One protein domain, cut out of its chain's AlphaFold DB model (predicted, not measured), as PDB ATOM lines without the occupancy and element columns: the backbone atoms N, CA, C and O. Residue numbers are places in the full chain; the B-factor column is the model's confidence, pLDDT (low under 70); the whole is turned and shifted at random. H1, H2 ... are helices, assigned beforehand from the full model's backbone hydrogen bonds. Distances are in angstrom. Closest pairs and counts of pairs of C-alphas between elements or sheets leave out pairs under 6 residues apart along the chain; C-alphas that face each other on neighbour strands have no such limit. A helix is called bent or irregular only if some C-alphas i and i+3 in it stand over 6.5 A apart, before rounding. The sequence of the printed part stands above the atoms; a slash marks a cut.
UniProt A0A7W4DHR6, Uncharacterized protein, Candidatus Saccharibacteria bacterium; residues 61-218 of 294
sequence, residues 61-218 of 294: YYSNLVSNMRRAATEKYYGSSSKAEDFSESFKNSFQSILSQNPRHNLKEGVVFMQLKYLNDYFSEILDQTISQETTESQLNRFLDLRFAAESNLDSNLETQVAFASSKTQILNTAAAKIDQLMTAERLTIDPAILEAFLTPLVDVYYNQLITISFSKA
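Overview. This is residues 61 to 218 of the 294 residues of an uncharacterized protein of Candidatus Saccharibacteria bacterium (UniProt A0A7W4DHR6). What shape do these atoms make? H7 runs through the middle, H1 and H6 cross it on different sides, and H2 and H3 pack on its first part. H5 and H6 form a long hairpin whose tip, residues 152 to 157, sticks out, while H4 packs on H6. What is it built of? The printed part has 158 residues with seven named helices, H1 to H7 in order, and no named strand: all helix, mostly crossed. It is compact, with a radius of gyration of the C-alphas of 16.8 A, and spans 53 by 35 by 30 A.

Arrangement. What does the first helix meet? H1, residues 61 to 78, touches the hub H7, residues 192 to 214, with residues 69 to 76 alone, at a steep tilt of 42 degrees; the closest C-alphas, of Ala 73 and Leu 202, are 5.7 A apart. What else touches H7? Among others, H2, residues 89 to 100, with C-alphas 98 and 197 closest at 5.8 A, and H6, residues 157 to 185, with C-alphas 172 and 203 closest at 6.1 A. H3, residues 109 to 121, only just touches it, with 3 pairs of C-alphas within 8 A, those of Val 112 and Ile 194 closest at 6.9 A. What do H4 and H5 do? H4, residues 123 to 130, touches H6, with C-alphas 130 and 175 closest at 5.6 A. H5, residues 133 to 152, forms a hairpin with H6, at a shallow tilt of 12 degrees, with C-alphas 150 and 160 closest at 6.2 A. Are the backbones helical? Every O i to N i+4 pair is within hydrogen-bond range in H1 to H6, and 17 of 19 in H7, which is only just irregular: C-alphas 198 and 201 are 6.8 A apart.

Along the chain. Where are the anchors? H1 begins at C-alpha 61, (-52.757, -26.841, 27.211), and H7 ends at C-alpha 214, (-51.312, -40.432, 30.780). How long are the longer helices? From first to last C-alpha, H5 measures 28.6 A, H6 42.3 A and H7 30.3 A.

Size, cuts and confidence. How large is it? The two C-alphas farthest apart, of Gly 110 and Leu 154, are 53.3 A apart. Is it continuous and sure? The printed part has no cut and no long link. The pLDDT is under 70 at residues 81 to 85, 103 to 106, 148 to 161 and 213 to 218.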
ATOM      1  N   TYR A  61     -53.353 -25.561  26.800       78.06
ATOM      2  CA  TYR A  61     -52.757 -26.841  27.211       78.06
ATOM      3  C   TYR A  61     -52.342 -27.705  26.012       78.06
ATOM      4  O   TYR A  61     -51.161 -28.006  25.848       78.06
ATOM      5  N   TYR A  62     -53.287 -28.037  25.127       79.81
ATOM      6  CA  TYR A  62     -53.000 -28.862  23.950       79.81
ATOM      7  C   TYR A  62     -52.061 -28.173  22.955       79.81
ATOM      8  O   TYR A  62     -51.215 -28.832  22.362       79.81
ATOM      9  N   SER A  63     -52.152 -26.848  22.811       80.81
ATOM     10  CA  SER A  63     -51.243 -26.077  21.953       80.81
ATOM     11  C   SER A  63     -49.799 -26.145  22.456       80.81
ATOM     12  O   SER A  63     -48.882 -26.392  21.676       80.81
ATOM     13  N   ASN A  64     -49.586 -25.960  23.761       81.94
ATOM     14  CA  ASN A  64     -48.258 -26.046  24.363       81.94
ATOM     15  C   ASN A  64     -47.735 -27.485  24.322       81.94
ATOM     16  O   ASN A  64     -46.554 -27.707  24.065       81.94
ATOM     17  N   LEU A  65     -48.614 -28.468  24.535       81.06
ATOM     18  CA  LEU A  65     -48.271 -29.881  24.443       81.06
ATOM     19  C   LEU A  65     -47.773 -30.250  23.042       81.06
ATOM     20  O   LEU A  65     -46.700 -30.831  22.912       81.06
ATOM     21  N   VAL A  66     -48.509 -29.852  22.003       85.75
ATOM     22  CA  VAL A  66     -48.111 -30.039  20.602       85.75
ATOM     23  C   VAL A  66     -46.781 -29.349  20.317       85.75
ATOM     24  O   VAL A  66     -45.892 -29.964  19.734       85.75
ATOM     25  N   SER A  67     -46.606 -28.104  20.769       84.56
ATOM     26  CA  SER A  67     -45.348 -27.370  20.601       84.56
ATOM     27  C   SER A  67     -44.163 -28.109  21.234       84.56
ATOM     28  O   SER A  67     -43.112 -28.250  20.612       84.56
ATOM     29  N   ASN A  68     -44.334 -28.636  22.447       83.38
ATOM     30  CA  ASN A  68     -43.292 -29.391  23.140       83.38
ATOM     31  C   ASN A  68     -43.008 -30.743  22.482       83.38
ATOM     32  O   ASN A  68     -41.843 -31.119  22.352       83.38
ATOM     33  N   MET A  69     -44.046 -31.450  22.031       84.75
ATOM     34  CA  MET A  69     -43.906 -32.702  21.284       84.75
ATOM     35  C   MET A  69     -43.126 -32.490  19.985       84.75
ATOM     36  O   MET A  69     -42.191 -33.232  19.694       84.75
ATOM     37  N   ARG A  70     -43.447 -31.428  19.236       87.75
ATOM     38  CA  ARG A  70     -42.736 -31.065  18.002       87.75
ATOM     39  C   ARG A  70     -41.293 -30.657  18.257       87.75
ATOM     40  O   ARG A  70     -40.419 -31.057  17.493       87.75
ATOM     41  N   ARG A  71     -41.019 -29.907  19.328       85.88
ATOM     42  CA  ARG A  71     -39.644 -29.546  19.700       85.88
ATOM     43  C   ARG A  71     -38.817 -30.785  20.047       85.88
ATOM     44  O   ARG A  71     -37.762 -30.976  19.458       85.88
ATOM     45  N   ALA A  72     -39.331 -31.660  20.911       84.44
ATOM     46  CA  ALA A  72     -38.647 -32.897  21.291       84.44
ATOM     47  C   ALA A  72     -38.431 -33.839  20.092       84.44
ATOM     48  O   ALA A  72     -37.391 -34.486  19.983       84.44
ATOM     49  N   ALA A  73     -39.400 -33.898  19.173       86.56
ATOM     50  CA  ALA A  73     -39.235 -34.589  17.903       86.56
ATOM     51  C   ALA A  73     -38.105 -33.952  17.085       86.56
ATOM     52  O   ALA A  73     -37.161 -34.642  16.733       86.56
ATOM     53  N   THR A  74     -38.137 -32.641  16.851       87.38
ATOM     54  CA  THR A  74     -37.104 -31.914  16.087       87.38
ATOM     55  C   THR A  74     -35.702 -32.153  16.656       87.38
ATOM     56  O   THR A  74     -34.778 -32.459  15.903       87.38
ATOM     57  N   GLU A  75     -35.549 -32.120  17.981       86.81
ATOM     58  CA  GLU A  75     -34.284 -32.414  18.663       86.81
ATOM     59  C   GLU A  75     -33.779 -33.842  18.409       86.81
ATOM     60  O   GLU A  75     -32.570 -34.064  18.353       86.81
ATOM     61  N   LYS A  76     -34.667 -34.824  18.203       86.56
ATOM     62  CA  LYS A  76     -34.254 -36.183  17.816       86.56
ATOM     63  C   LYS A  76     -33.698 -36.276  16.399       86.56
ATOM     64  O   LYS A  76     -32.851 -37.136  16.170       86.56
ATOM     65  N   TYR A  77     -34.144 -35.430  15.473       87.06
ATOM     66  CA  TYR A  77     -33.688 -35.458  14.077       87.06
ATOM     67  C   TYR A  77     -32.465 -34.557  13.856       87.06
ATOM     68  O   TYR A  77     -31.488 -34.984  13.237       87.06
ATOM     69  N   TYR A  78     -32.462 -33.349  14.421       87.25
ATOM     70  CA  TYR A  78     -31.419 -32.335  14.196       87.25
ATOM     71  C   TYR A  78     -30.443 -32.154  15.369       87.25
ATOM     72  O   TYR A  78     -29.414 -31.495  15.220       87.25
ATOM     73  N   GLY A  79     -30.703 -32.770  16.525       80.56
ATOM     74  CA  GLY A  79     -29.938 -32.532  17.751       80.56
ATOM     75  C   GLY A  79     -30.332 -31.220  18.438       80.56
ATOM     76  O   GLY A  79     -31.347 -30.606  18.120       80.56
ATOM     77  N   SER A  80     -29.513 -30.758  19.385       70.19
ATOM     78  CA  SER A  80     -29.758 -29.518  20.146       70.19
ATOM     79  C   SER A  80     -29.609 -28.226  19.325       70.19
ATOM     80  O   SER A  80     -29.875 -27.139  19.834       70.19
ATOM     81  N   SER A  81     -29.191 -28.318  18.058       59.19
ATOM     82  CA  SER A  81     -29.097 -27.179  17.145       59.19
ATOM     83  C   SER A  81     -30.344 -27.113  16.262       59.19
ATOM     84  O   SER A  81     -30.473 -27.853  15.293       59.19
ATOM     85  N   SER A  82     -31.257 -26.189  16.568       54.31
ATOM     86  CA  SER A  82     -32.507 -25.975  15.818       54.31
ATOM     87  C   SER A  82     -32.327 -25.320  14.436       54.31
ATOM     88  O   SER A  82     -33.314 -25.032  13.763       54.31
ATOM     89  N   LYS A  83     -31.083 -25.059  14.010       54.66
ATOM     90  CA  LYS A  83     -30.730 -24.407  12.735       54.66
ATOM     91  C   LYS A  83     -29.775 -25.265  11.899       54.66
ATOM     92  O   LYS A  83     -28.730 -24.782  11.467       54.66
ATOM     93  N   ALA A  84     -30.089 -26.541  11.723       60.91
ATOM     94  CA  ALA A  84     -29.349 -27.408  10.814       60.91
ATOM     95  C   ALA A  84     -30.135 -27.569   9.504       60.91
ATOM     96  O   ALA A  84     -31.327 -27.855   9.533       60.91
ATOM     97  N   GLU A  85     -29.471 -27.371   8.361       69.06
ATOM     98  CA  GLU A  85     -30.059 -27.593   7.025       69.06
ATOM     99  C   GLU A  85     -30.274 -29.089   6.721       69.06
ATOM    100  O   GLU A  85     -30.986 -29.444   5.784       69.06
ATOM    101  N   ASP A  86     -29.668 -29.975   7.514       81.25
ATOM    102  CA  ASP A  86     -29.652 -31.419   7.300       81.25
ATOM    103  C   ASP A  86     -29.729 -32.163   8.644       81.25
ATOM    104  O   ASP A  86     -29.351 -31.630   9.693       81.25
ATOM    105  N   PHE A  87     -30.207 -33.406   8.616       86.69
ATOM    106  CA  PHE A  87     -30.334 -34.236   9.806       86.69
ATOM    107  C   PHE A  87     -28.982 -34.509  10.470       86.69
ATOM    108  O   PHE A  87     -27.947 -34.669   9.813       86.69
ATOM    109  N   SER A  88     -29.017 -34.651  11.795       87.06
ATOM    110  CA  SER A  88     -27.840 -34.960  12.602       87.06
ATOM    111  C   SER A  88     -27.218 -36.309  12.225       87.06
ATOM    112  O   SER A  88     -27.908 -37.264  11.855       87.06
ATOM    113  N   GLU A  89     -25.899 -36.431  12.388       85.19
ATOM    114  CA  GLU A  89     -25.196 -37.707  12.196       85.19
ATOM    115  C   GLU A  89     -25.725 -38.797  13.137       85.19
ATOM    116  O   GLU A  89     -25.841 -39.957  12.748       85.19
ATOM    117  N   SER A  90     -26.112 -38.421  14.362       86.44
ATOM    118  CA  SER A  90     -26.717 -39.344  15.328       86.44
ATOM    119  C   SER A  90     -28.008 -39.960  14.788       86.44
ATOM    120  O   SER A  90     -28.167 -41.182  14.843       86.44
ATOM    121  N   PHE A  91     -28.891 -39.140  14.212       87.88
ATOM    122  CA  PHE A  91     -30.107 -39.625  13.573       87.88
ATOM    123  C   PHE A  91     -29.790 -40.508  12.363       87.88
ATOM    124  O   PHE A  91     -30.291 -41.626  12.294       87.88
ATOM    125  N   LYS A  92     -28.920 -40.059  11.448       87.44
ATOM    126  CA  LYS A  92     -28.559 -40.816  10.234       87.44
ATOM    127  C   LYS A  92     -27.994 -42.203  10.564       87.44
ATOM    128  O   LYS A  92     -28.391 -43.189   9.949       87.44
ATOM    129  N   ASN A  93     -27.141 -42.297  11.584       87.00
ATOM    130  CA  ASN A  93     -26.587 -43.566  12.061       87.00
ATOM    131  C   ASN A  93     -27.670 -44.478  12.661       87.00
ATOM    132  O   ASN A  93     -27.694 -45.680  12.388       87.00
ATOM    133  N   SER A  94     -28.589 -43.915  13.451       87.00
ATOM    134  CA  SER A  94     -29.727 -44.662  14.001       87.00
ATOM    135  C   SER A  94     -30.672 -45.153  12.901       87.00
ATOM    136  O   SER A  94     -31.102 -46.302  12.924       87.00
ATOM    137  N   PHE A  95     -30.973 -44.301  11.926       88.56
ATOM    138  CA  PHE A  95     -31.817 -44.602  10.776       88.56
ATOM    139  C   PHE A  95     -31.235 -45.738   9.927       88.56
ATOM    140  O   PHE A  95     -31.931 -46.711   9.640       88.56
ATOM    141  N   GLN A  96     -29.936 -45.679   9.614       85.19
ATOM    142  CA  GLN A  96     -29.251 -46.742   8.878       85.19
ATOM    143  C   GLN A  96     -29.246 -48.066   9.656       85.19
ATOM    144  O   GLN A  96     -29.447 -49.128   9.070       85.19
ATOM    145  N   SER A  97     -29.064 -48.011  10.980       85.50
ATOM    146  CA  SER A  97     -29.160 -49.189  11.848       85.50
ATOM    147  C   SER A  97     -30.550 -49.831  11.776       85.50
ATOM    148  O   SER A  97     -30.648 -51.033  11.539       85.50
ATOM    149  N   ILE A  98     -31.625 -49.039  11.880       84.25
ATOM    150  CA  ILE A  98     -33.008 -49.535  11.773       84.25
ATOM    151  C   ILE A  98     -33.263 -50.155  10.390       84.25
ATOM    152  O   ILE A  98     -33.791 -51.262  10.303       84.25
ATOM    153  N   LEU A  99     -32.832 -49.495   9.310       83.81
ATOM    154  CA  LEU A  99     -32.971 -50.025   7.947       83.81
ATOM    155  C   LEU A  99     -32.218 -51.342   7.748       83.81
ATOM    156  O   LEU A  99     -32.759 -52.273   7.156       83.81
ATOM    157  N   SER A 100     -30.991 -51.439   8.265       80.75
ATOM    158  CA  SER A 100     -30.151 -52.637   8.139       80.75
ATOM    159  C   SER A 100     -30.719 -53.865   8.858       80.75
ATOM    160  O   SER A 100     -30.421 -54.996   8.482       80.75
ATOM    161  N   GLN A 101     -31.567 -53.651   9.869       79.75
ATOM    162  CA  GLN A 101     -32.267 -54.722  10.579       79.75
ATOM    163  C   GLN A 101     -33.461 -55.266   9.787       79.75
ATOM    164  O   GLN A 101     -33.988 -56.320  10.142       79.75
ATOM    165  N   ASN A 102     -33.891 -54.585   8.720       71.56
ATOM    166  CA  ASN A 102     -35.000 -55.027   7.894       71.56
ATOM    167  C   ASN A 102     -34.501 -56.017   6.817       71.56
ATOM    168  O   ASN A 102     -33.837 -55.612   5.859       71.56
ATOM    169  N   PRO A 103     -34.840 -57.318   6.908       58.97
ATOM    170  CA  PRO A 103     -34.312 -58.356   6.016       58.97
ATOM    171  C   PRO A 103     -34.784 -58.224   4.557       58.97
ATOM    172  O   PRO A 103     -34.337 -58.980   3.696       58.97
ATOM    173  N   ARG A 104     -35.694 -57.284   4.260       56.31
ATOM    174  CA  ARG A 104     -36.186 -56.974   2.906       56.31
ATOM    175  C   ARG A 104     -35.490 -55.773   2.259       56.31
ATOM    176  O   ARG A 104     -35.836 -55.415   1.134       56.31
ATOM    177  N   HIS A 105     -34.520 -55.153   2.930       61.69
ATOM    178  CA  HIS A 105     -33.871 -53.940   2.450       61.69
ATOM    179  C   HIS A 105     -32.806 -54.229   1.372       61.69
ATOM    180  O   HIS A 105     -31.606 -54.237   1.632       61.69
ATOM    181  N   ASN A 106     -33.247 -54.409   0.125       63.88
ATOM    182  CA  ASN A 106     -32.383 -54.412  -1.067       63.88
ATOM    183  C   ASN A 106     -32.339 -53.030  -1.754       63.88
ATOM    184  O   ASN A 106     -32.242 -52.936  -2.980       63.88
ATOM    185  N   LEU A 107     -32.453 -51.938  -0.989       72.38
ATOM    186  CA  LEU A 107     -32.459 -50.584  -1.545       72.38
ATOM    187  C   LEU A 107     -31.030 -50.086  -1.775       72.38
ATOM    188  O   LEU A 107     -30.146 -50.259  -0.937       72.38
ATOM    189  N   LYS A 108     -30.805 -49.446  -2.926       78.25
ATOM    190  CA  LYS A 108     -29.522 -48.808  -3.253       78.25
ATOM    191  C   LYS A 108     -29.309 -47.597  -2.345       78.25
ATOM    192  O   LYS A 108     -30.225 -46.791  -2.205       78.25
ATOM    193  N   GLU A 109     -28.093 -47.406  -1.834       76.56
ATOM    194  CA  GLU A 109     -27.748 -46.276  -0.949       76.56
ATOM    195  C   GLU A 109     -28.174 -44.917  -1.527       76.56
ATOM    196  O   GLU A 109     -28.772 -44.107  -0.828       76.56
ATOM    197  N   GLY A 110     -27.977 -44.690  -2.831       76.69
ATOM    198  CA  GLY A 110     -28.401 -43.446  -3.487       76.69
ATOM    199  C   GLY A 110     -29.914 -43.176  -3.434       76.69
ATOM    200  O   GLY A 110     -30.317 -42.018  -3.368       76.69
ATOM    201  N   VAL A 111     -30.752 -44.219  -3.413       81.75
ATOM    202  CA  VAL A 111     -32.216 -44.088  -3.265       81.75
ATOM    203  C   VAL A 111     -32.570 -43.731  -1.823       81.75
ATOM    204  O   VAL A 111     -33.400 -42.852  -1.603       81.75
ATOM    205  N   VAL A 112     -31.893 -44.356  -0.856       83.38
ATOM    206  CA  VAL A 112     -32.056 -44.063   0.575       83.38
ATOM    207  C   VAL A 112     -31.712 -42.602   0.861       83.38
ATOM    208  O   VAL A 112     -32.523 -41.891   1.447       83.38
ATOM    209  N   PHE A 113     -30.565 -42.113   0.379       83.81
ATOM    210  CA  PHE A 113     -30.162 -40.715   0.559       83.81
ATOM    211  C   PHE A 113     -31.120 -39.724  -0.108       83.81
ATOM    212  O   PHE A 113     -31.447 -38.698   0.485       83.81
ATOM    213  N   MET A 114     -31.590 -40.018  -1.325       86.31
ATOM    214  CA  MET A 114     -32.520 -39.141  -2.041       86.31
ATOM    215  C   MET A 114     -33.865 -39.027  -1.316       86.31
ATOM    216  O   MET A 114     -34.370 -37.924  -1.125       86.31
ATOM    217  N   GLN A 115     -34.433 -40.152  -0.879       87.44
ATOM    218  CA  GLN A 115     -35.709 -40.149  -0.163       87.44
ATOM    219  C   GLN A 115     -35.580 -39.555   1.241       87.44
ATOM    220  O   GLN A 115     -36.479 -38.842   1.680       87.44
ATOM    221  N   LEU A 116     -34.447 -39.769   1.917       86.50
ATOM    222  CA  LEU A 116     -34.167 -39.119   3.194       86.50
ATOM    223  C   LEU A 116     -34.064 -37.598   3.044       86.50
ATOM    224  O   LEU A 116     -34.541 -36.868   3.908       86.50
ATOM    225  N   LYS A 117     -33.505 -37.115   1.929       88.19
ATOM    226  CA  LYS A 117     -33.492 -35.686   1.610       88.19
ATOM    227  C   LYS A 117     -34.905 -35.137   1.414       88.19
ATOM    228  O   LYS A 117     -35.222 -34.112   1.997       88.19
ATOM    229  N   TYR A 118     -35.775 -35.832   0.681       87.81
ATOM    230  CA  TYR A 118     -37.177 -35.414   0.570       87.81
ATOM    231  C   TYR A 118     -37.869 -35.357   1.935       87.81
ATOM    232  O   TYR A 118     -38.559 -34.393   2.236       87.81
ATOM    233  N   LEU A 119     -37.641 -36.349   2.796       87.56
ATOM    234  CA  LEU A 119     -38.180 -36.351   4.158       87.56
ATOM    235  C   LEU A 119     -37.648 -35.193   5.020       87.56
ATOM    236  O   LEU A 119     -38.372 -34.707   5.883       87.56
ATOM    237  N   ASN A 120     -36.409 -34.749   4.789       89.19
ATOM    238  CA  ASN A 120     -35.843 -33.552   5.415       89.19
ATOM    239  C   ASN A 120     -36.513 -32.275   4.899       89.19
ATOM    240  O   ASN A 120     -36.919 -31.433   5.694       89.19
ATOM    241  N   ASP A 121     -36.670 -32.160   3.580       88.00
ATOM    242  CA  ASP A 121     -37.240 -30.976   2.937       88.00
ATOM    243  C   ASP A 121     -38.711 -30.752   3.352       88.00
ATOM    244  O   ASP A 121     -39.124 -29.609   3.519       88.00
ATOM    245  N   TYR A 122     -39.470 -31.831   3.593       88.12
ATOM    246  CA  TYR A 122     -40.867 -31.799   4.059       88.12
ATOM    247  C   TYR A 122     -41.029 -32.062   5.565       88.12
ATOM    248  O   TYR A 122     -42.126 -32.369   6.041       88.12
ATOM    249  N   PHE A 123     -39.947 -31.995   6.348       88.38
ATOM    250  CA  PHE A 123     -39.982 -32.381   7.761       88.38
ATOM    251  C   PHE A 123     -40.991 -31.557   8.573       88.38
ATOM    252  O   PHE A 123     -41.691 -32.097   9.434       88.38
ATOM    253  N   SER A 124     -41.100 -30.256   8.286       86.69
ATOM    254  CA  SER A 124     -42.028 -29.362   8.980       86.69
ATOM    255  C   SER A 124     -43.486 -29.757   8.725       86.69
ATOM    256  O   SER A 124     -44.263 -29.902   9.669       86.69
ATOM    257  N   GLU A 125     -43.852 -30.003   7.469       88.06
ATOM    258  CA  GLU A 125     -45.192 -30.436   7.074       88.06
ATOM    259  C   GLU A 125     -45.523 -31.821   7.644       88.06
ATOM    260  O   GLU A 125     -46.642 -32.063   8.105       88.06
ATOM    261  N   ILE A 126     -44.537 -32.723   7.675       86.75
ATOM    262  CA  ILE A 126     -44.664 -34.041   8.301       86.75
ATOM    263  C   ILE A 126     -44.972 -33.904   9.798       86.75
ATOM    264  O   ILE A 126     -45.879 -34.578  10.306       86.75
ATOM    265  N   LEU A 127     -44.256 -33.028  10.512       86.81
ATOM    266  CA  LEU A 127     -44.527 -32.743  11.922       86.81
ATOM    267  C   LEU A 127     -45.918 -32.144  12.126       86.81
ATOM    268  O   LEU A 127     -46.611 -32.535  13.069       86.81
ATOM    269  N   ASP A 128     -46.348 -31.236  11.251       86.88
ATOM    270  CA  ASP A 128     -47.664 -30.607  11.334       86.88
ATOM    271  C   ASP A 128     -48.808 -31.612  11.166       86.88
ATOM    272  O   ASP A 128     -49.770 -31.601  11.941       86.88
ATOM    273  N   GLN A 129     -48.680 -32.517  10.194       84.38
ATOM    274  CA  GLN A 129     -49.681 -33.543   9.897       84.38
ATOM    275  C   GLN A 129     -49.715 -34.661  10.947       84.38
ATOM    276  O   GLN A 129     -50.787 -35.199  11.265       84.38
ATOM    277  N   THR A 130     -48.549 -35.019  11.490       83.62
ATOM    278  CA  THR A 130     -48.421 -36.131  12.439       83.62
ATOM    279  C   THR A 130     -48.744 -35.702  13.867       83.62
ATOM    280  O   THR A 130     -49.462 -36.408  14.573       83.62
ATOM    281  N   ILE A 131     -48.266 -34.527  14.286       85.44
ATOM    282  CA  ILE A 131     -48.468 -33.969  15.626       85.44
ATOM    283  C   ILE A 131     -49.356 -32.728  15.497       85.44
ATOM    284  O   ILE A 131     -48.898 -31.591  15.633       85.44
ATOM    285  N   SER A 132     -50.644 -32.938  15.218       85.94
ATOM    286  CA  SER A 132     -51.649 -31.869  15.225       85.94
ATOM    287  C   SER A 132     -52.385 -31.810  16.564       85.94
ATOM    288  O   SER A 132     -52.416 -32.791  17.323       85.94
ATOM    289  N   GLN A 133     -52.996 -30.659  16.857       82.81
ATOM    290  CA  GLN A 133     -53.775 -30.464  18.081       82.81
ATOM    291  C   GLN A 133     -54.937 -31.455  18.178       82.81
ATOM    292  O   GLN A 133     -55.075 -32.123  19.198       82.81
ATOM    293  N   GLU A 134     -55.707 -31.610  17.102       84.19
ATOM    294  CA  GLU A 134     -56.856 -32.518  17.047       84.19
ATOM    295  C   GLU A 134     -56.440 -33.980  17.274       84.19
ATOM    296  O   GLU A 134     -57.029 -34.686  18.095       84.19
ATOM    297  N   THR A 135     -55.371 -34.435  16.607       84.38
ATOM    298  CA  THR A 135     -54.873 -35.804  16.804       84.38
ATOM    299  C   THR A 135     -54.334 -36.029  18.208       84.38
ATOM    300  O   THR A 135     -54.581 -37.082  18.791       84.38
ATOM    301  N   THR A 136     -53.628 -35.047  18.771       83.44
ATOM    302  CA  THR A 136     -53.042 -35.156  20.112       83.44
ATOM    303  C   THR A 136     -54.111 -35.173  21.189       83.44
ATOM    304  O   THR A 136     -54.020 -35.973  22.116       83.44
ATOM    305  N   GLU A 137     -55.162 -34.369  21.041       84.50
ATOM    306  CA  GLU A 137     -56.320 -34.415  21.928       84.50
ATOM    307  C   GLU A 137     -57.016 -35.778  21.873       84.50
ATOM    308  O   GLU A 137     -57.228 -36.407  22.911       84.50
ATOM    309  N   SER A 138     -57.311 -36.275  20.670       86.69
ATOM    310  CA  SER A 138     -57.966 -37.572  20.480       86.69
ATOM    311  C   SER A 138     -57.145 -38.735  21.056       86.69
ATOM    312  O   SER A 138     -57.670 -39.552  21.820       86.69
ATOM    313  N   GLN A 139     -55.840 -38.790  20.761       84.81
ATOM    314  CA  GLN A 139     -54.961 -39.848  21.267       84.81
ATOM    315  C   GLN A 139     -54.762 -39.748  22.779       84.81
ATOM    316  O   GLN A 139     -54.856 -40.769  23.459       84.81
ATOM    317  N   LEU A 140     -54.568 -38.550  23.339       83.19
ATOM    318  CA  LEU A 140     -54.456 -38.391  24.789       83.19
ATOM    319  C   LEU A 140     -55.744 -38.831  25.491       83.19
ATOM    320  O   LEU A 140     -55.685 -39.569  26.471       83.19
ATOM    321  N   ASN A 141     -56.908 -38.452  24.960       84.19
ATOM    322  CA  ASN A 141     -58.198 -38.863  25.509       84.19
ATOM    323  C   ASN A 141     -58.355 -40.388  25.516       84.19
ATOM    324  O   ASN A 141     -58.828 -40.941  26.509       84.19
ATOM    325  N   ARG A 142     -57.904 -41.065  24.455       83.38
ATOM    326  CA  ARG A 142     -57.893 -42.529  24.380       83.38
ATOM    327  C   ARG A 142     -56.940 -43.162  25.395       83.38
ATOM    328  O   ARG A 142     -57.292 -44.151  26.028       83.38
ATOM    329  N   PHE A 143     -55.748 -42.596  25.574       78.06
ATOM    330  CA  PHE A 143     -54.770 -43.089  26.551       78.06
ATOM    331  C   PHE A 143     -55.262 -42.896  27.991       78.06
ATOM    332  O   PHE A 143     -55.047 -43.765  28.836       78.06
ATOM    333  N   LEU A 144     -55.971 -41.796  28.263       77.00
ATOM    334  CA  LEU A 144     -56.647 -41.578  29.539       77.00
ATOM    335  C   LEU A 144     -57.751 -42.619  29.762       77.00
ATOM    336  O   LEU A 144     -57.798 -43.205  30.839       77.00
ATOM    337  N   ASP A 145     -58.583 -42.915  28.759       77.00
ATOM    338  CA  ASP A 145     -59.610 -43.963  28.879       77.00
ATOM    339  C   ASP A 145     -59.008 -45.331  29.195       77.00
ATOM    340  O   ASP A 145     -59.470 -46.003  30.114       77.00
ATOM    341  N   LEU A 146     -57.949 -45.720  28.477       73.88
ATOM    342  CA  LEU A 146     -57.244 -46.979  28.721       73.88
ATOM    343  C   LEU A 146     -56.673 -47.040  30.139       73.88
ATOM    344  O   LEU A 146     -56.786 -48.069  30.802       73.88
ATOM    345  N   ARG A 147     -56.113 -45.934  30.641       72.31
ATOM    346  CA  ARG A 147     -55.641 -45.856  32.026       72.31
ATOM    347  C   ARG A 147     -56.782 -46.025  33.028       72.31
ATOM    348  O   ARG A 147     -56.660 -46.836  33.942       72.31
ATOM    349  N   PHE A 148     -57.856 -45.250  32.905       68.50
ATOM    350  CA  PHE A 148     -58.949 -45.289  33.880       68.50
ATOM    351  C   PHE A 148     -59.701 -46.628  33.836       68.50
ATOM    352  O   PHE A 148     -60.126 -47.122  34.880       68.50
ATOM    353  N   ALA A 149     -59.780 -47.271  32.667       66.88
ATOM    354  CA  ALA A 149     -60.273 -48.639  32.532       66.88
ATOM    355  C   ALA A 149     -59.358 -49.658  33.239       66.88
ATOM    356  O   ALA A 149     -59.856 -50.563  33.912       66.88
ATOM    357  N   ALA A 150     -58.037 -49.485  33.153       62.12
ATOM    358  CA  ALA A 150     -57.069 -50.348  33.826       62.12
ATOM    359  C   ALA A 150     -57.090 -50.193  35.354       62.12
ATOM    360  O   ALA A 150     -57.084 -51.181  36.083       62.12
ATOM    361  N   GLU A 151     -57.191 -48.962  35.865       59.19
ATOM    362  CA  GLU A 151     -57.297 -48.711  37.310       59.19
ATOM    363  C   GLU A 151     -58.572 -49.315  37.926       59.19
ATOM    364  O   GLU A 151     -58.595 -49.612  39.122       59.19
ATOM    365  N   SER A 152     -59.624 -49.509  37.124       55.09
ATOM    366  CA  SER A 152     -60.884 -50.107  37.575       55.09
ATOM    367  C   SER A 152     -60.850 -51.640  37.681       55.09
ATOM    368  O   SER A 152     -61.673 -52.209  38.396       55.09
ATOM    369  N   ASN A 153     -59.885 -52.308  37.033       52.28
ATOM    370  CA  ASN A 153     -59.829 -53.768  36.923       52.28
ATOM    371  C   ASN A 153     -58.537 -54.341  37.528       52.28
ATOM    372  O   ASN A 153     -57.444 -54.143  36.999       52.28
ATOM    373  N   LEU A 154     -58.684 -55.121  38.604       49.00
ATOM    374  CA  LEU A 154     -57.595 -55.722  39.395       49.00
ATOM    375  C   LEU A 154     -56.646 -56.643  38.597       49.00
ATOM    376  O   LEU A 154     -55.467 -56.720  38.935       49.00
ATOM    377  N   ASP A 155     -57.134 -57.276  37.524       48.03
ATOM    378  CA  ASP A 155     -56.396 -58.269  36.719       48.03
ATOM    379  C   ASP A 155     -55.881 -57.724  35.366       48.03
ATOM    380  O   ASP A 155     -55.264 -58.441  34.579       48.03
ATOM    381  N   SER A 156     -56.096 -56.438  35.076       53.56
ATOM    382  CA  SER A 156     -56.000 -55.881  33.713       53.56
ATOM    383  C   SER A 156     -54.601 -55.460  33.245       53.56
ATOM    384  O   SER A 156     -54.456 -54.941  32.137       53.56
ATOM    385  N   ASN A 157     -53.548 -55.670  34.042       59.00
ATOM    386  CA  ASN A 157     -52.211 -55.139  33.735       59.00
ATOM    387  C   ASN A 157     -51.642 -55.657  32.401       59.00
ATOM    388  O   ASN A 157     -50.963 -54.905  31.701       59.00
ATOM    389  N   LEU A 158     -51.931 -56.910  32.029       60.31
ATOM    390  CA  LEU A 158     -51.432 -57.505  30.786       60.31
ATOM    391  C   LEU A 158     -52.225 -57.026  29.559       60.31
ATOM    392  O   LEU A 158     -51.630 -56.566  28.589       60.31
ATOM    393  N   GLU A 159     -53.558 -57.067  29.616       63.12
ATOM    394  CA  GLU A 159     -54.430 -56.597  28.525       63.12
ATOM    395  C   GLU A 159     -54.237 -55.104  28.247       63.12
ATOM    396  O   GLU A 159     -54.175 -54.672  27.098       63.12
ATOM    397  N   THR A 160     -54.038 -54.324  29.307       64.31
ATOM    398  CA  THR A 160     -53.748 -52.895  29.226       64.31
ATOM    399  C   THR A 160     -52.404 -52.641  28.542       64.31
ATOM    400  O   THR A 160     -52.325 -51.820  27.632       64.31
ATOM    401  N   GLN A 161     -51.341 -53.368  28.911       64.38
ATOM    402  CA  GLN A 161     -50.038 -53.244  28.244       64.38
ATOM    403  C   GLN A 161     -50.112 -53.605  26.756       64.38
ATOM    404  O   GLN A 161     -49.515 -52.914  25.930       64.38
ATOM    405  N   VAL A 162     -50.889 -54.631  26.397       70.19
ATOM    406  CA  VAL A 162     -51.139 -55.007  24.998       70.19
ATOM    407  C   VAL A 162     -51.943 -53.923  24.263       70.19
ATOM    408  O   VAL A 162     -51.645 -53.606  23.109       70.19
ATOM    409  N   ALA A 163     -52.914 -53.283  24.920       75.06
ATOM    410  CA  ALA A 163     -53.673 -52.163  24.359       75.06
ATOM    411  C   ALA A 163     -52.801 -50.914  24.118       75.06
ATOM    412  O   ALA A 163     -52.937 -50.239  23.093       75.06
ATOM    413  N   PHE A 164     -51.849 -50.620  25.008       72.50
ATOM    414  CA  PHE A 164     -50.876 -49.544  24.793       72.50
ATOM    415  C   PHE A 164     -49.879 -49.888  23.679       72.50
ATOM    416  O   PHE A 164     -49.653 -49.070  22.786       72.50
ATOM    417  N   ALA A 165     -49.358 -51.119  23.650       72.50
ATOM    418  CA  ALA A 165     -48.459 -51.573  22.590       72.50
ATOM    419  C   ALA A 165     -49.129 -51.534  21.203       72.50
ATOM    420  O   ALA A 165     -48.554 -51.009  20.252       72.50
ATOM    421  N   SER A 166     -50.376 -52.002  21.092       81.31
ATOM    422  CA  SER A 166     -51.157 -51.900  19.850       81.31
ATOM    423  C   SER A 166     -51.477 -50.449  19.474       81.31
ATOM    424  O   SER A 166     -51.482 -50.106  18.290       81.31
ATOM    425  N   SER A 167     -51.654 -49.561  20.459       82.19
ATOM    426  CA  SER A 167     -51.825 -48.126  20.213       82.19
ATOM    427  C   SER A 167     -50.587 -47.496  19.572       82.19
ATOM    428  O   SER A 167     -50.745 -46.667  18.676       82.19
ATOM    429  N   LYS A 168     -49.373 -47.919  19.951       84.50
ATOM    430  CA  LYS A 168     -48.124 -47.479  19.307       84.50
ATOM    431  C   LYS A 168     -48.100 -47.835  17.819       84.50
ATOM    432  O   LYS A 168     -47.859 -46.968  16.984       84.50
ATOM    433  N   THR A 169     -48.408 -49.088  17.482       85.69
ATOM    434  CA  THR A 169     -48.465 -49.552  16.086       85.69
ATOM    435  C   THR A 169     -49.542 -48.818  15.290       85.69
ATOM    436  O   THR A 169     -49.323 -48.442  14.144       85.69
ATOM    437  N   GLN A 170     -50.698 -48.548  15.897       86.06
ATOM    438  CA  GLN A 170     -51.754 -47.782  15.240       86.06
ATOM    439  C   GLN A 170     -51.337 -46.334  14.954       86.06
ATOM    440  O   GLN A 170     -51.649 -45.817  13.881       86.06
ATOM    441  N   ILE A 171     -50.638 -45.682  15.890       86.56
ATOM    442  CA  ILE A 171     -50.090 -44.335  15.683       86.56
ATOM    443  C   ILE A 171     -49.094 -44.356  14.522       86.56
ATOM    444  O   ILE A 171     -49.211 -43.521  13.629       86.56
ATOM    445  N   LEU A 172     -48.186 -45.339  14.488       88.38
ATOM    446  CA  LEU A 172     -47.227 -45.508  13.395       88.38
ATOM    447  C   LEU A 172     -47.924 -45.668  12.040       88.38
ATOM    448  O   LEU A 172     -47.629 -44.919  11.115       88.38
ATOM    449  N   ASN A 173     -48.900 -46.572  11.940       88.12
ATOM    450  CA  ASN A 173     -49.635 -46.809  10.695       88.12
ATOM    451  C   ASN A 173     -50.429 -45.575  10.245       88.12
ATOM    452  O   ASN A 173     -50.513 -45.285   9.056       88.12
ATOM    453  N   THR A 174     -51.007 -44.832  11.194       87.81
ATOM    454  CA  THR A 174     -51.747 -43.598  10.892       87.81
ATOM    455  C   THR A 174     -50.803 -42.496  10.412       87.81
ATOM    456  O   THR A 174     -51.125 -41.792   9.460       87.81
ATOM    457  N   ALA A 175     -49.635 -42.354  11.047       87.12
ATOM    458  CA  ALA A 175     -48.606 -41.408  10.628       87.12
ATOM    459  C   ALA A 175     -48.071 -41.755   9.232       87.12
ATOM    460  O   ALA A 175     -48.028 -40.881   8.371       87.12
ATOM    461  N   ALA A 176     -47.771 -43.032   8.977       87.19
ATOM    462  CA  ALA A 176     -47.343 -43.519   7.668       87.19
ATOM    463  C   ALA A 176     -48.372 -43.189   6.583       87.19
ATOM    464  O   ALA A 176     -48.025 -42.551   5.597       87.19
ATOM    465  N   ALA A 177     -49.654 -43.491   6.815       87.38
ATOM    466  CA  ALA A 177     -50.713 -43.186   5.857       87.38
ATOM    467  C   ALA A 177     -50.854 -41.679   5.566       87.38
ATOM    468  O   ALA A 177     -51.089 -41.293   4.422       87.38
ATOM    469  N   LYS A 178     -50.705 -40.816   6.581       87.19
ATOM    470  CA  LYS A 178     -50.750 -39.357   6.392       87.19
ATOM    471  C   LYS A 178     -49.560 -38.839   5.590       87.19
ATOM    472  O   LYS A 178     -49.741 -37.980   4.730       87.19
ATOM    473  N   ILE A 179     -48.361 -39.350   5.863       87.06
ATOM    474  CA  ILE A 179     -47.164 -38.962   5.114       87.06
ATOM    475  C   ILE A 179     -47.255 -39.487   3.686       87.06
ATOM    476  O   ILE A 179     -47.023 -38.721   2.764       87.06
ATOM    477  N   ASP A 180     -47.688 -40.727   3.471       85.25
ATOM    478  CA  ASP A 180     -47.898 -41.263   2.123       85.25
ATOM    479  C   ASP A 180     -48.876 -40.403   1.315       85.25
ATOM    480  O   ASP A 180     -48.631 -40.126   0.140       85.25
ATOM    481  N   GLN A 181     -49.958 -39.920   1.936       86.88
ATOM    482  CA  GLN A 181     -50.890 -38.985   1.298       86.88
ATOM    483  C   GLN A 181     -50.229 -37.645   0.947       86.88
ATOM    484  O   GLN A 181     -50.425 -37.155  -0.166       86.88
ATOM    485  N   LEU A 182     -49.435 -37.075   1.861       88.06
ATOM    486  CA  LEU A 182     -48.683 -35.838   1.629       88.06
ATOM    487  C   LEU A 182     -47.676 -36.005   0.479       88.06
ATOM    488  O   LEU A 182     -47.673 -35.219  -0.464       88.06
ATOM    489  N   MET A 183     -46.871 -37.068   0.510       84.69
ATOM    490  CA  MET A 183     -45.849 -37.330  -0.505       84.69
ATOM    491  C   MET A 183     -46.480 -37.623  -1.866       84.69
ATOM    492  O   MET A 183     -46.013 -37.117  -2.884       84.69
ATOM    493  N   THR A 184     -47.599 -38.354  -1.896       86.19
ATOM    494  CA  THR A 184     -48.349 -38.606  -3.135       86.19
ATOM    495  C   THR A 184     -48.901 -37.310  -3.732       86.19
ATOM    496  O   THR A 184     -48.873 -37.150  -4.955       86.19
ATOM    497  N   ALA A 185     -49.368 -36.370  -2.900       85.75
ATOM    498  CA  ALA A 185     -49.818 -35.056  -3.364       85.75
ATOM    499  C   ALA A 185     -48.679 -34.273  -4.044       85.75
ATOM    500  O   ALA A 185     -48.892 -33.680  -5.102       85.75
ATOM    501  N   GLU A 186     -47.460 -34.386  -3.514       84.12
ATOM    502  CA  GLU A 186     -46.236 -33.803  -4.081       84.12
ATOM    503  C   GLU A 186     -45.596 -34.656  -5.197       84.12
ATOM    504  O   GLU A 186     -44.519 -34.340  -5.703       84.12
ATOM    505  N   ARG A 187     -46.264 -35.736  -5.634       83.38
ATOM    506  CA  ARG A 187     -45.786 -36.698  -6.652       83.38
ATOM    507  C   ARG A 187     -44.473 -37.401  -6.286       83.38
ATOM    508  O   ARG A 187     -43.736 -37.844  -7.169       83.38
ATOM    509  N   LEU A 188     -44.194 -37.534  -4.995       84.75
ATOM    510  CA  LEU A 188     -43.056 -38.255  -4.444       84.75
ATOM    511  C   LEU A 188     -43.509 -39.627  -3.940       84.75
ATOM    512  O   LEU A 188     -44.533 -39.763  -3.277       84.75
ATOM    513  N   THR A 189     -42.726 -40.660  -4.240       82.25
ATOM    514  CA  THR A 189     -42.951 -42.018  -3.731       82.25
ATOM    515  C   THR A 189     -41.798 -42.401  -2.817       82.25
ATOM    516  O   THR A 189     -40.648 -42.440  -3.267       82.25
ATOM    517  N   ILE A 190     -42.103 -42.691  -1.554       83.62
ATOM    518  CA  ILE A 190     -41.129 -43.184  -0.578       83.62
ATOM    519  C   ILE A 190     -41.266 -44.701  -0.477       83.62
ATOM    520  O   ILE A 190     -42.369 -45.241  -0.543       83.62
ATOM    521  N   ASP A 191     -40.143 -45.399  -0.338       85.00
ATOM    522  CA  ASP A 191     -40.168 -46.816  -0.012       85.00
ATOM    523  C   ASP A 191     -40.739 -47.029   1.407       85.00
ATOM    524  O   ASP A 191     -40.289 -46.365   2.349       85.00
ATOM    525  N   PRO A 192     -41.680 -47.967   1.609       83.38
ATOM    526  CA  PRO A 192     -42.281 -48.209   2.918       83.38
ATOM    527  C   PRO A 192     -41.269 -48.494   4.037       83.38
ATOM    528  O   PRO A 192     -41.494 -48.078   5.171       83.38
ATOM    529  N   ALA A 193     -40.140 -49.152   3.743       84.31
ATOM    530  CA  ALA A 193     -39.113 -49.438   4.745       84.31
ATOM    531  C   ALA A 193     -38.349 -48.171   5.164       84.31
ATOM    532  O   ALA A 193     -38.022 -48.008   6.340       84.31
ATOM    533  N   ILE A 194     -38.095 -47.259   4.218       84.75
ATOM    534  CA  ILE A 194     -37.488 -45.944   4.478       84.75
ATOM    535  C   ILE A 194     -38.439 -45.096   5.322       84.75
ATOM    536  O   ILE A 194     -38.012 -44.500   6.312       84.75
ATOM    537  N   LEU A 195     -39.727 -45.081   4.973       86.94
ATOM    538  CA  LEU A 195     -40.733 -44.331   5.716       86.94
ATOM    539  C   LEU A 195     -40.906 -44.862   7.146       86.94
ATOM    540  O   LEU A 195     -40.935 -44.076   8.091       86.94
ATOM    541  N   GLU A 196     -40.974 -46.181   7.325       85.88
ATOM    542  CA  GLU A 196     -41.086 -46.818   8.641       85.88
ATOM    543  C   GLU A 196     -39.864 -46.517   9.523       85.88
ATOM    544  O   GLU A 196     -40.012 -46.104  10.680       85.88
ATOM    545  N   ALA A 197     -38.652 -46.654   8.974       85.38
ATOM    546  CA  ALA A 197     -37.415 -46.351   9.691       85.38
ATOM    547  C   ALA A 197     -37.311 -44.867  10.065       85.38
ATOM    548  O   ALA A 197     -36.843 -44.529  11.154       85.38
ATOM    549  N   PHE A 198     -37.781 -43.984   9.183       88.81
ATOM    550  CA  PHE A 198     -37.845 -42.554   9.443       88.81
ATOM    551  C   PHE A 198     -38.874 -42.223  10.527       88.81
ATOM    552  O   PHE A 198     -38.568 -41.434  11.409       88.81
ATOM    553  N   LEU A 199     -40.065 -42.824  10.500       89.06
ATOM    554  CA  LEU A 199     -41.160 -42.532  11.431       89.06
ATOM    555  C   LEU A 199     -40.970 -43.109  12.832       89.06
ATOM    556  O   LEU A 199     -41.495 -42.555  13.795       89.06
ATOM    557  N   THR A 200     -40.253 -44.222  12.959       87.50
ATOM    558  CA  THR A 200     -40.045 -44.915  14.239       87.50
ATOM    559  C   THR A 200     -39.579 -43.972  15.366       87.50
ATOM    560  O   THR A 200     -40.268 -43.907  16.389       87.50
ATOM    561  N   PRO A 201     -38.500 -43.176  15.208       86.19
ATOM    562  CA  PRO A 201     -38.064 -42.254  16.257       86.19
ATOM    563  C   PRO A 201     -39.073 -41.131  16.554       86.19
ATOM    564  O   PRO A 201     -39.211 -40.744  17.717       86.19
ATOM    565  N   LEU A 202     -39.819 -40.636  15.556       87.62
ATOM    566  CA  LEU A 202     -40.897 -39.657  15.758       87.62
ATOM    567  C   LEU A 202     -42.006 -40.230  16.643       87.62
ATOM    568  O   LEU A 202     -42.414 -39.623  17.638       87.62
ATOM    569  N   VAL A 203     -42.494 -41.411  16.267       87.31
ATOM    570  CA  VAL A 203     -43.589 -42.094  16.954       87.31
ATOM    571  C   VAL A 203     -43.164 -42.492  18.360       87.31
ATOM    572  O   VAL A 203     -43.975 -42.379  19.272       87.31
ATOM    573  N   ASP A 204     -41.907 -42.881  18.570       85.50
ATOM    574  CA  ASP A 204     -41.368 -43.175  19.898       85.50
ATOM    575  C   ASP A 204     -41.417 -41.965  20.829       85.50
ATOM    576  O   ASP A 204     -41.875 -42.092  21.966       85.50
ATOM    577  N   VAL A 205     -40.986 -40.785  20.371       85.38
ATOM    578  CA  VAL A 205     -41.072 -39.551  21.175       85.38
ATOM    579  C   VAL A 205     -42.524 -39.231  21.503       85.38
ATOM    580  O   VAL A 205     -42.870 -39.058  22.673       85.38
ATOM    581  N   TYR A 206     -43.377 -39.211  20.480       84.38
ATOM    582  CA  TYR A 206     -44.784 -38.865  20.619       84.38
ATOM    583  C   TYR A 206     -45.527 -39.829  21.557       84.38
ATOM    584  O   TYR A 206     -46.201 -39.408  22.499       84.38
ATOM    585  N   TYR A 207     -45.342 -41.135  21.361       84.56
ATOM    586  CA  TYR A 207     -45.927 -42.185  22.190       84.56
ATOM    587  C   TYR A 207     -45.426 -42.125  23.636       84.56
ATOM    588  O   TYR A 207     -46.231 -42.199  24.563       84.56
ATOM    589  N   ASN A 208     -44.119 -41.955  23.856       81.12
ATOM    590  CA  ASN A 208     -43.559 -41.890  25.208       81.12
ATOM    591  C   ASN A 208     -44.043 -40.657  25.976       81.12
ATOM    592  O   ASN A 208     -44.284 -40.745  27.182       81.12
ATOM    593  N   GLN A 209     -44.224 -39.522  25.295       78.06
ATOM    594  CA  GLN A 209     -44.810 -38.325  25.895       78.06
ATOM    595  C   GLN A 209     -46.289 -38.536  26.231       78.06
ATOM    596  O   GLN A 209     -46.688 -38.246  27.356       78.06
ATOM    597  N   LEU A 210     -47.082 -39.125  25.327       78.88
ATOM    598  CA  LEU A 210     -48.474 -39.493  25.614       78.88
ATOM    599  C   LEU A 210     -48.584 -40.439  26.814       78.88
ATOM    600  O   LEU A 210     -49.402 -40.195  27.697       78.88
ATOM    601  N   ILE A 211     -47.731 -41.466  26.885       73.56
ATOM    602  CA  ILE A 211     -47.674 -42.392  28.023       73.56
ATOM    603  C   ILE A 211     -47.273 -41.684  29.302       73.56
ATOM    604  O   ILE A 211     -47.876 -41.918  30.341       73.56
ATOM    605  N   THR A 212     -46.250 -40.840  29.265       70.12
ATOM    606  CA  THR A 212     -45.754 -40.182  30.478       70.12
ATOM    607  C   THR A 212     -46.805 -39.240  31.053       70.12
ATOM    608  O   THR A 212     -46.985 -39.205  32.266       70.12
ATOM    609  N   ILE A 213     -47.546 -38.546  30.189       69.88
ATOM    610  CA  ILE A 213     -48.660 -37.672  30.565       69.88
ATOM    611  C   ILE A 213     -49.839 -38.505  31.069       69.88
ATOM    612  O   ILE A 213     -50.405 -38.200  32.117       69.88
ATOM    613  N   SER A 214     -50.194 -39.587  30.370       66.19
ATOM    614  CA  SER A 214     -51.312 -40.432  30.780       66.19
ATOM    615  C   SER A 214     -51.018 -41.167  32.086       66.19
ATOM    616  O   SER A 214     -51.899 -41.256  32.930       66.19
ATOM    617  N   PHE A 215     -49.790 -41.647  32.295       62.19
ATOM    618  CA  PHE A 215     -49.345 -42.435  33.448       62.19
ATOM    619  C   PHE A 215     -48.516 -41.652  34.468       62.19
ATOM    620  O   PHE A 215     -47.861 -42.290  35.298       62.19
ATOM    621  N   SER A 216     -48.512 -40.313  34.439       53.06
ATOM    622  CA  SER A 216     -47.726 -39.500  35.376       53.06
ATOM    623  C   SER A 216     -48.022 -39.972  36.801       53.06
ATOM    624  O   SER A 216     -49.139 -39.806  37.298       53.06
ATOM    625  N   LYS A 217     -47.054 -40.682  37.404       45.28
ATOM    626  CA  LYS A 217     -47.270 -41.486  38.610       45.28
ATOM    627  C   LYS A 217     -47.587 -40.581  39.786       45.28
ATOM    628  O   LYS A 217     -46.720 -40.082  40.494       45.28
ATOM    629  N   ALA A 218     -48.874 -40.501  40.019       40.50
ATOM    630  CA  ALA A 218     -49.565 -40.072  41.201       40.50
ATOM    631  C   ALA A 218     -49.272 -40.902  42.453       40.50
ATOM    632  O   ALA A 218     -50.181 -41.472  43.046       40.50
TER     633      ALA A 218